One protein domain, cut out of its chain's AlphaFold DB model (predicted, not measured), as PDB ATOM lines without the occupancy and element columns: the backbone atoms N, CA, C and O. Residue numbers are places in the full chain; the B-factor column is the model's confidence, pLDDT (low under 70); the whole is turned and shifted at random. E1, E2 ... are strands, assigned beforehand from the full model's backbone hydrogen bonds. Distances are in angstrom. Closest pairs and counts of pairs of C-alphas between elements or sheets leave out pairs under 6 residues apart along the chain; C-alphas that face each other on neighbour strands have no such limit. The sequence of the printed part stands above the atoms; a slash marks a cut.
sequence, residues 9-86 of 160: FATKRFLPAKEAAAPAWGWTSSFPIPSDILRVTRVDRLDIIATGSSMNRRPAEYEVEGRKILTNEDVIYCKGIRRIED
ATOM      1  N   PHE A   9     185.308 160.599 280.267       86.69
ATOM      2  CA  PHE A   9     184.291 159.993 279.403       86.69
ATOM      3  C   PHE A   9     183.671 158.710 280.000       86.69
ATOM      4  O   PHE A   9     182.495 158.407 279.770       86.69
ATOM      5  N   ALA A  10     184.437 157.982 280.821       89.94
ATOM      6  CA  ALA A  10     183.988 156.783 281.531       89.94
ATOM      7  C   ALA A  10     183.434 157.074 282.929       89.94
ATOM      8  O   ALA A  10     182.916 156.174 283.585       89.94
ATOM      9  N   THR A  11     183.492 158.315 283.405       91.56
ATOM     10  CA  THR A  11     183.012 158.669 284.739       91.56
ATOM     11  C   THR A  11     181.522 159.008 284.709       91.56
ATOM     12  O   THR A  11     181.095 159.950 284.047       91.56
ATOM     13  N   LYS A  12     180.715 158.295 285.502       91.94
ATOM     14  CA  LYS A  12     179.263 158.494 285.624       91.94
ATOM     15  C   LYS A  12     178.858 158.748 287.073       91.94
ATOM     16  O   LYS A  12     179.427 158.184 288.007       91.94
ATOM     17  N   ARG A  13     177.865 159.619 287.266       93.19
ATOM     18  CA  ARG A  13     177.173 159.806 288.552       93.19
ATOM     19  C   ARG A  13     175.933 158.921 288.591       93.19
ATOM     20  O   ARG A  13     175.236 158.820 287.585       93.19
ATOM     21  N   PHE A  14     175.654 158.321 289.740       93.56
ATOM     22  CA  PHE A  14     174.462 157.504 289.946       93.56
ATOM     23  C   PHE A  14     173.948 157.643 291.382       93.56
ATOM     24  O   PHE A  14     174.700 158.003 292.290       93.56
ATOM     25  N   LEU A  15     172.653 157.392 291.556       92.69
ATOM     26  CA  LEU A  15     171.953 157.466 292.834       92.69
ATOM     27  C   LEU A  15     171.279 156.108 293.080       92.69
ATOM     28  O   LEU A  15     170.210 155.862 292.520       92.69
ATOM     29  N   PRO A  16     171.927 155.185 293.808       92.38
ATOM     30  CA  PRO A  16     171.346 153.875 294.065       92.38
ATOM     31  C   PRO A  16     170.230 153.973 295.114       92.38
ATOM     32  O   PRO A  16     170.304 154.778 296.044       92.38
ATOM     33  N   ALA A  17     169.195 153.143 294.973       92.62
ATOM     34  CA  ALA A  17     168.138 153.019 295.975       92.62
ATOM     35  C   ALA A  17     168.610 152.145 297.148       92.62
ATOM     36  O   ALA A  17     169.322 151.164 296.935       92.62
ATOM     37  N   LYS A  18     168.212 152.490 298.376       93.12
ATOM     38  CA  LYS A  18     168.518 151.698 299.577       93.12
ATOM     39  C   LYS A  18     167.836 150.331 299.490       93.12
ATOM     40  O   LYS A  18     166.653 150.253 299.158       93.12
ATOM     41  N   GLU A  19     168.565 149.261 299.791       90.94
ATOM     42  CA  GLU A  19     167.977 147.926 299.894       90.94
ATOM     43  C   GLU A  19     167.148 147.776 301.177       90.94
ATOM     44  O   GLU A  19     167.461 148.360 302.213       90.94
ATOM     45  N   ALA A  20     166.094 146.958 301.116       88.81
ATOM     46  CA  ALA A  20     165.243 146.683 302.274       88.81
ATOM     47  C   ALA A  20     165.941 145.812 303.337       88.81
ATOM     48  O   ALA A  20     165.630 145.918 304.521       88.81
ATOM     49  N   ALA A  21     166.874 144.952 302.919       87.62
ATOM     50  CA  ALA A  21     167.650 144.113 303.822       87.62
ATOM     51  C   ALA A  21     168.898 144.867 304.299       87.62
ATOM     52  O   ALA A  21     169.757 145.235 303.496       87.62
ATOM     53  N   ALA A  22     168.999 145.080 305.611       84.25
ATOM     54  CA  ALA A  22     170.201 145.635 306.217       84.25
ATOM     55  C   ALA A  22     171.352 144.603 306.215       84.25
ATOM     56  O   ALA A  22     171.094 143.393 306.216       84.25
ATOM     57  N   PRO A  23     172.617 145.058 306.227       86.06
ATOM     58  CA  PRO A  23     173.773 144.195 306.454       86.06
ATOM     59  C   PRO A  23     173.658 143.435 307.780       86.06
ATOM     60  O   PRO A  23     173.052 143.917 308.734       86.06
ATOM     61  N   ALA A  24     174.257 142.243 307.853       86.75
ATOM     62  CA  ALA A  24     174.152 141.390 309.038       86.75
ATOM     63  C   ALA A  24     174.755 142.037 310.301       86.75
ATOM     64  O   ALA A  24     174.281 141.784 311.406       86.75
ATOM     65  N   TRP A  25     175.799 142.853 310.142       86.00
ATOM     66  CA  TRP A  25     176.442 143.606 311.217       86.00
ATOM     67  C   TRP A  25     177.272 144.768 310.647       86.00
ATOM     68  O   TRP A  25     177.514 144.848 309.442       86.00
ATOM     69  N   GLY A  26     177.712 145.677 311.523       88.25
ATOM     70  CA  GLY A  26     178.621 146.781 311.191       88.25
ATOM     71  C   GLY A  26     177.925 147.998 310.579       88.25
ATOM     72  O   GLY A  26     177.856 149.045 311.218       88.25
ATOM     73  N   TRP A  27     177.410 147.851 309.360       91.12
ATOM     74  CA  TRP A  27     176.804 148.939 308.586       91.12
ATOM     75  C   TRP A  27     175.272 148.934 308.677       91.12
ATOM     76  O   TRP A  27     174.648 147.876 308.684       91.12
ATOM     77  N   THR A  28     174.648 150.116 308.688       91.75
ATOM     78  CA  THR A  28     173.180 150.249 308.819       91.75
ATOM     79  C   THR A  28     172.426 150.104 307.491       91.75
ATOM     80  O   THR A  28     171.263 149.700 307.471       91.75
ATOM     81  N   SER A  29     173.067 150.439 306.368       92.50
ATOM     82  CA  SER A  29     172.430 150.523 305.049       92.50
ATOM     83  C   SER A  29     173.258 149.823 303.971       92.50
ATOM     84  O   SER A  29     174.489 149.818 304.011       92.50
ATOM     85  N   SER A  30     172.568 149.279 302.966       93.69
ATOM     86  CA  SER A  30     173.172 148.679 301.772       93.69
ATOM     87  C   SER A  30     172.547 149.251 300.501       93.69
ATOM     88  O   SER A  30     171.342 149.511 300.460       93.69
ATOM     89  N   PHE A  31     173.362 149.454 299.466       94.69
ATOM     90  CA  PHE A  31     172.955 150.029 298.184       94.69
ATOM     91  C   PHE A  31     173.526 149.207 297.020       94.69
ATOM     92  O   PHE A  31     174.737 148.972 296.996       94.69
ATOM     93  N   PRO A  32     172.726 148.799 296.021       95.25
ATOM     94  CA  PRO A  32     173.217 148.002 294.909       95.25
ATOM     95  C   PRO A  32     174.026 148.860 293.930       95.25
ATOM     96  O   PRO A  32     173.685 150.008 293.632       95.25
ATOM     97  N   ILE A  33     175.094 148.280 293.388       94.50
ATOM     98  CA  ILE A  33     175.909 148.892 292.338       94.50
ATOM     99  C   ILE A  33     175.314 148.510 290.974       94.50
ATOM    100  O   ILE A  33     175.200 147.315 290.674       94.50
ATOM    101  N   PRO A  34     174.949 149.495 290.129       93.75
ATOM    102  CA  PRO A  34     174.456 149.244 288.779       93.75
ATOM    103  C   PRO A  34     175.424 148.408 287.944       93.75
ATOM    104  O   PRO A  34     176.642 148.485 288.118       93.75
ATOM    105  N   SER A  35     174.897 147.606 287.014       91.75
ATOM    106  CA  SER A  35     175.729 146.617 286.334       91.75
ATOM    107  C   SER A  35     176.731 147.168 285.339       91.75
ATOM    108  O   SER A  35     177.727 146.504 285.047       91.75
ATOM    109  N   ASP A  36     176.471 148.379 284.868       91.62
ATOM    110  CA  ASP A  36     177.355 149.165 284.034       91.62
ATOM    111  C   ASP A  36     178.517 149.769 284.825       91.62
ATOM    112  O   ASP A  36     179.476 150.198 284.205       91.62
ATOM    113  N   ILE A  37     178.501 149.807 286.161       93.00
ATOM    114  CA  ILE A  37     179.606 150.369 286.949       93.00
ATOM    115  C   ILE A  37     180.672 149.300 287.214       93.00
ATOM    116  O   ILE A  37     180.412 148.263 287.817       93.00
ATOM    117  N   LEU A  38     181.896 149.591 286.777       91.62
ATOM    118  CA  LEU A  38     183.084 148.764 286.976       91.62
ATOM    119  C   LEU A  38     183.747 149.042 288.329       91.62
ATOM    120  O   LEU A  38     184.128 148.122 289.045       91.62
ATOM    121  N   ARG A  39     183.859 150.324 288.703       91.25
ATOM    122  CA  ARG A  39     184.492 150.741 289.961       91.25
ATOM    123  C   ARG A  39     183.828 151.978 290.545       91.25
ATOM    124  O   ARG A  39     183.670 152.981 289.852       91.25
ATOM    125  N   VAL A  40     183.518 151.950 291.837       93.00
ATOM    126  CA  VAL A  40     183.069 153.131 292.590       93.00
ATOM    127  C   VAL A  40     184.288 153.981 292.948       93.00
ATOM    128  O   VAL A  40     185.267 153.469 293.479       93.00
ATOM    129  N   THR A  41     184.259 155.275 292.630       90.75
ATOM    130  CA  THR A  41     185.375 156.202 292.903       90.75
ATOM    131  C   THR A  41     185.065 157.166 294.035       90.75
ATOM    132  O   THR A  41     185.969 157.640 294.726       90.75
ATOM    133  N   ARG A  42     183.784 157.488 294.238       90.50
ATOM    134  CA  ARG A  42     183.359 158.405 295.291       90.50
ATOM    135  C   ARG A  42     181.938 158.118 295.744       90.50
ATOM    136  O   ARG A  42     181.049 157.935 294.914       90.50
ATOM    137  N   VAL A  43     181.736 158.186 297.054       92.31
ATOM    138  CA  VAL A  43     180.428 158.166 297.705       92.31
ATOM    139  C   VAL A  43     180.344 159.396 298.600       92.31
ATOM    140  O   VAL A  43     181.231 159.644 299.418       92.31
ATOM    141  N   ASP A  44     179.311 160.204 298.396       91.19
ATOM    142  CA  ASP A  44     179.030 161.385 299.201       91.19
ATOM    143  C   ASP A  44     177.673 161.247 299.905       91.19
ATOM    144  O   ASP A  44     176.725 160.700 299.345       91.19
ATOM    145  N   ARG A  45     177.566 161.822 301.099       88.31
ATOM    146  CA  ARG A  45     176.324 162.022 301.850       88.31
ATOM    147  C   ARG A  45     175.827 163.457 301.738       88.31
ATOM    148  O   ARG A  45     176.603 164.376 301.440       88.31
ATOM    149  N   LEU A  46     174.544 163.652 302.023       82.56
ATOM    150  CA  LEU A  46     173.959 164.981 302.161       82.56
ATOM    151  C   LEU A  46     174.392 165.615 303.493       82.56
ATOM    152  O   LEU A  46     174.314 164.977 304.538       82.56
ATOM    153  N   ASP A  47     174.850 166.866 303.468       72.69
ATOM    154  CA  ASP A  47     175.130 167.636 304.682       72.69
ATOM    155  C   ASP A  47     173.893 168.460 305.059       72.69
ATOM    156  O   ASP A  47     173.555 169.429 304.380       72.69
ATOM    157  N   ILE A  48     173.198 168.056 306.126       61.16
ATOM    158  CA  ILE A  48     171.949 168.698 306.578       61.16
ATOM    159  C   ILE A  48     172.235 170.050 307.270       61.16
ATOM    160  O   ILE A  48     171.370 170.919 307.313       61.16
ATOM    161  N   ILE A  49     173.471 170.298 307.728       58.00
ATOM    162  CA  ILE A  49     173.880 171.529 308.442       58.00
ATOM    163  C   ILE A  49     174.232 172.675 307.464       58.00
ATOM    164  O   ILE A  49     175.097 173.511 307.726       58.00
ATOM    165  N   ALA A  50     173.612 172.725 306.285       53.09
ATOM    166  CA  ALA A  50     173.814 173.825 305.346       53.09
ATOM    167  C   ALA A  50     172.942 175.027 305.745       53.09
ATOM    168  O   ALA A  50     171.890 175.284 305.160       53.09
ATOM    169  N   THR A  51     173.393 175.784 306.748       48.78
ATOM    170  CA  THR A  51     172.899 177.134 307.035       48.78
ATOM    171  C   THR A  51     173.225 178.028 305.832       48.78
ATOM    172  O   THR A  51     174.321 178.573 305.730       48.78
ATOM    173  N   GLY A  52     172.295 178.118 304.879       46.56
ATOM    174  CA  GLY A  52     172.414 178.939 303.670       46.56
ATOM    175  C   GLY A  52     172.508 178.124 302.377       46.56
ATOM    176  O   GLY A  52     173.579 177.648 302.015       46.56
ATOM    177  N   SER A  53     171.357 177.976 301.709       46.06
ATOM    178  CA  SER A  53     171.122 177.898 300.249       46.06
ATOM    179  C   SER A  53     172.100 177.154 299.315       46.06
ATOM    180  O   SER A  53     172.066 177.377 298.106       46.06
ATOM    181  N   SER A  54     172.920 176.222 299.799       54.78
ATOM    182  CA  SER A  54     173.729 175.351 298.944       54.78
ATOM    183  C   SER A  54     173.744 173.927 299.483       54.78
ATOM    184  O   SER A  54     174.182 173.668 300.603       54.78
ATOM    185  N   MET A  55     173.249 172.994 298.671       57.19
ATOM    186  CA  MET A  55     173.216 171.562 298.955       57.19
ATOM    187  C   MET A  55     174.653 171.017 299.016       57.19
ATOM    188  O   MET A  55     175.227 170.589 298.009       57.19
ATOM    189  N   ASN A  56     175.271 171.085 300.196       70.38
ATOM    190  CA  ASN A  56     176.641 170.635 300.404       70.38
ATOM    191  C   ASN A  56     176.683 169.105 300.514       70.38
ATOM    192  O   ASN A  56     175.966 168.492 301.297       70.38
ATOM    193  N   ARG A  57     177.541 168.479 299.702       76.75
ATOM    194  CA  ARG A  57     177.809 167.034 299.723       76.75
ATOM    195  C   ARG A  57     179.157 166.780 300.377       76.75
ATOM    196  O   ARG A  57     180.147 167.420 300.007       76.75
ATOM    197  N   ARG A  58     179.212 165.847 301.327       82.19
ATOM    198  CA  ARG A  58     180.454 165.460 302.017       82.19
ATOM    199  C   ARG A  58     180.808 164.006 301.737       82.19
ATOM    200  O   ARG A  58     179.889 163.218 301.582       82.19
ATOM    201  N   PRO A  59     182.099 163.634 301.737       85.94
ATOM    202  CA  PRO A  59     182.486 162.232 301.633       85.94
ATOM    203  C   PRO A  59     181.834 161.415 302.751       85.94
ATOM    204  O   PRO A  59     181.925 161.815 303.916       85.94
ATOM    205  N   ALA A  60     181.179 160.317 302.383       88.19
ATOM    206  CA  ALA A  60     180.657 159.334 303.323       88.19
ATOM    207  C   ALA A  60     181.723 158.268 303.606       88.19
ATOM    208  O   ALA A  60     182.575 157.999 302.756       88.19
ATOM    209  N   GLU A  61     181.664 157.658 304.785       91.38
ATOM    210  CA  GLU A  61     182.379 156.411 305.049       91.38
ATOM    211  C   GLU A  61     181.583 155.270 304.420       91.38
ATOM    212  O   GLU A  61     180.357 155.200 304.564       91.38
ATOM    213  N   TYR A  62     182.267 154.436 303.645       93.19
ATOM    214  CA  TYR A  62     181.638 153.344 302.924       93.19
ATOM    215  C   TYR A  62     182.613 152.197 302.701       93.19
ATOM    216  O   TYR A  62     183.827 152.400 302.623       93.19
ATOM    217  N   GLU A  63     182.044 151.016 302.517       94.06
ATOM    218  CA  GLU A  63     182.738 149.800 302.124       94.06
ATOM    219  C   GLU A  63     182.026 149.183 300.917       94.06
ATOM    220  O   GLU A  63     180.824 149.371 300.731       94.06
ATOM    221  N   VAL A  64     182.767 148.506 300.041       93.31
ATOM    222  CA  VAL A  64     182.189 147.827 298.876       93.31
ATOM    223  C   VAL A  64     182.353 146.331 299.062       93.31
ATOM    224  O   VAL A  64     183.472 145.825 299.023       93.31
ATOM    225  N   GLU A  65     181.234 145.627 299.205       92.50
ATOM    226  CA  GLU A  65     181.192 144.171 299.325       92.50
ATOM    227  C   GLU A  65     180.401 143.575 298.158       92.50
ATOM    228  O   GLU A  65     179.231 143.898 297.926       92.50
ATOM    229  N   GLY A  66     181.048 142.709 297.374       88.94
ATOM    230  CA  GLY A  66     180.460 142.158 296.154       88.94
ATOM    231  C   GLY A  66     180.046 143.263 295.175       88.94
ATOM    232  O   GLY A  66     180.889 143.954 294.609       88.94
ATOM    233  N   ARG A  67     178.736 143.426 294.956       91.12
ATOM    234  CA  ARG A  67     178.153 144.497 294.120       91.12
ATOM    235  C   ARG A  67     177.270 145.439 294.936       91.12
ATOM    236  O   ARG A  67     176.267 145.933 294.426       91.12
ATOM    237  N   LYS A  68     177.622 145.666 296.203       93.19
ATOM    238  CA  LYS A  68     176.888 146.548 297.110       93.19
ATOM    239  C   LYS A  68     177.820 147.541 297.792       93.19
ATOM    240  O   LYS A  68     178.971 147.231 298.080       93.19
ATOM    241  N   ILE A  69     177.306 148.740 298.033       93.88
ATOM    242  CA  ILE A  69     177.938 149.787 298.833       93.88
ATOM    243  C   ILE A  69     177.288 149.742 300.211       93.88
ATOM    244  O   ILE A  69     176.071 149.901 300.325       93.88
ATOM    245  N   LEU A  70     178.094 149.527 301.241       94.00
ATOM    246  CA  LEU A  70     177.686 149.525 302.637       94.00
ATOM    247  C   LEU A  70     178.063 150.858 303.274       94.00
ATOM    248  O   LEU A  70     179.150 151.380 303.035       94.00
ATOM    249  N   THR A  71     177.145 151.442 304.036       93.62
ATOM    250  CA  THR A  71     177.337 152.747 304.681       93.62
ATOM    251  C   THR A  71     176.303 152.944 305.792       93.62
ATOM    252  O   THR A  71     175.328 152.202 305.885       93.62
ATOM    253  N   ASN A  72     176.501 153.952 306.639       91.94
ATOM    254  CA  ASN A  72     175.564 154.313 307.710       91.94
ATOM    255  C   ASN A  72     174.557 155.393 307.293       91.94
ATOM    256  O   ASN A  72     173.748 155.835 308.100       91.94
ATOM    257  N   GLU A  73     174.617 155.827 306.037       91.00
ATOM    258  CA  GLU A  73     173.770 156.882 305.486       91.00
ATOM    259  C   GLU A  73     172.499 156.302 304.847       91.00
ATOM    260  O   GLU A  73     172.507 155.196 304.299       91.00
ATOM    261  N   ASP A  74     171.403 157.062 304.875       88.94
ATOM    262  CA  ASP A  74     170.137 156.669 304.236       88.94
ATOM    263  C   ASP A  74     170.061 157.051 302.755       88.94
ATOM    264  O   ASP A  74     169.384 156.387 301.971       88.94
ATOM    265  N   VAL A  75     170.769 158.111 302.360       89.44
ATOM    266  CA  VAL A  75     170.835 158.591 300.977       89.44
ATOM    267  C   VAL A  75     172.285 158.871 300.615       89.44
ATOM    268  O   VAL A  75     172.952 159.681 301.262       89.44
ATOM    269  N   ILE A  76     172.752 158.243 299.536       91.44
ATOM    270  CA  ILE A  76     174.115 158.408 299.033       91.44
ATOM    271  C   ILE A  76     174.142 158.883 297.586       91.44
ATOM    272  O   ILE A  76     173.330 158.482 296.759       91.44
ATOM    273  N   TYR A  77     175.132 159.713 297.274       92.31
ATOM    274  CA  TYR A  77     175.431 160.199 295.935       92.31
ATOM    275  C   TYR A  77     176.733 159.576 295.464       92.31
ATOM    276  O   TYR A  77     177.801 159.853 296.013       92.31
ATOM    277  N   CYS A  78     176.661 158.767 294.415       92.88
ATOM    278  CA  CYS A  78     177.803 157.998 293.960       92.88
ATOM    279  C   CYS A  78     178.363 158.534 292.643       92.88
ATOM    280  O   CYS A  78     177.666 159.086 291.783       92.88
ATOM    281  N   LYS A  79     179.665 158.333 292.475       93.38
ATOM    282  CA  LYS A  79     180.375 158.462 291.211       93.38
ATOM    283  C   LYS A  79     181.213 157.203 291.011       93.38
ATOM    284  O   LYS A  79     181.831 156.708 291.954       93.38
ATOM    285  N   GLY A  80     181.227 156.701 289.787       92.75
ATOM    286  CA  GLY A  80     182.001 155.527 289.417       92.75
ATOM    287  C   GLY A  80     182.434 155.556 287.962       92.75
ATOM    288  O   GLY A  80     182.021 156.419 287.186       92.75
ATOM    289  N   ILE A  81     183.285 154.600 287.618       92.62
ATOM    290  CA  ILE A  81     183.709 154.312 286.254       92.62
ATOM    291  C   ILE A  81     182.701 153.331 285.673       92.62
ATOM    292  O   ILE A  81     182.497 152.258 286.243       92.62
ATOM    293  N   ARG A  82     182.071 153.699 284.560       92.88
ATOM    294  CA  ARG A  82     181.161 152.831 283.820       92.88
ATOM    295  C   ARG A  82     181.899 152.039 282.744       92.88
ATOM    296  O   ARG A  82     182.887 152.508 282.179       92.88
ATOM    297  N   ARG A  83     181.364 150.872 282.416       90.31
ATOM    298  CA  ARG A  83     181.628 150.148 281.183       90.31
ATOM    299  C   ARG A  83     181.059 150.963 280.028       90.31
ATOM    300  O   ARG A  83     179.942 151.480 280.100       90.31
ATOM    301  N   ILE A  84     181.862 151.098 278.987       88.44
ATOM    302  CA  ILE A  84     181.476 151.733 277.736       88.44
ATOM    303  C   ILE A  84     181.547 150.654 276.672       88.44
ATOM    304  O   ILE A  84     182.549 149.952 276.589       88.44
ATOM    305  N   GLU A  85     180.458 150.512 275.928       84.88
ATOM    306  CA  GLU A  85     180.347 149.572 274.810       84.88
ATOM    307  C   GLU A  85     180.449 150.287 273.457       84.88
ATOM    308  O   GLU A  85     180.756 149.645 272.470       84.88
ATOM    309  N   ASP A  86     180.231 151.605 273.427       85.56
ATOM    310  CA  ASP A  86     180.353 152.441 272.231       85.56
ATOM    311  C   ASP A  86     181.752 153.067 272.159       85.56
ATOM    312  O   ASP A  86     182.104 153.933 272.972       85.56
TER     313      ASP A  86
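What this domain is: This is residues 9 to 86 of the 160 residues of an uncharacterized protein of Bacteroidetes bacterium (UniProt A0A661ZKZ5). Two small sheets stand partly face to face: a strongly twisted, curled sheet of E1, E7, E3 and E4, and a smaller one of E2, E6 and E5, with E4 running on into E5 from one to the other. The loop at residues 49 to 54 sticks out at one end of the longest axis, and the tail to Asp 86 reaches the other. The printed part has 78 residues with seven named strands, E1 to E7, and no named helix; the class is all strand, though 36 residues are in strands, and both sheets are antiparallel. It is only just compact, close to loose, with a radius of gyration of the C-alphas of 13.4 A, and flat, spanning 43 by 34 by 17 A.

Where its parts are: E1, residues 11 to 14, begins at C-alpha 11 (183.012, 158.669, 284.739). E2 is residues 29 to 32. E3, residues 37 to 46, is 21.8 A long and bends by 64 degrees at residue 41. E4 is residues 57 to 59, E5 62 to 65 and E6 68 to 71. E7, residues 76 to 82, is 17.7 A long and ends at C-alpha 82 (181.161, 152.831, 283.820).

How they stand to each other: In the larger sheet, E1 and E7 are antiparallel, with N 12 and O 80 at 2.8 A. E7 and E3 have N 44 and O 77 at 2.8 A. E3 and E4 form a hairpin, with N 45 and O 58 at 2.8 A. E4 runs on into E5 at 62 degrees. E5 and E6 form a hairpin, with N 70 and O 63 at 2.8 A. E2 and E6 have N 69 and O 31 at 2.8 A. The closest C-alphas of E3 and E5, those of Val 43 and Tyr 62, are 7.2 A apart.

The domain as a whole: The C-alphas of Thr 51 and Asp 86, the two farthest apart, are 43.3 A apart. The printed part has no cut. The link from E1 to E2, 14 residues, is long. Residues 48 to 55 have pLDDT under 70; the mean of the printed part is 86.3.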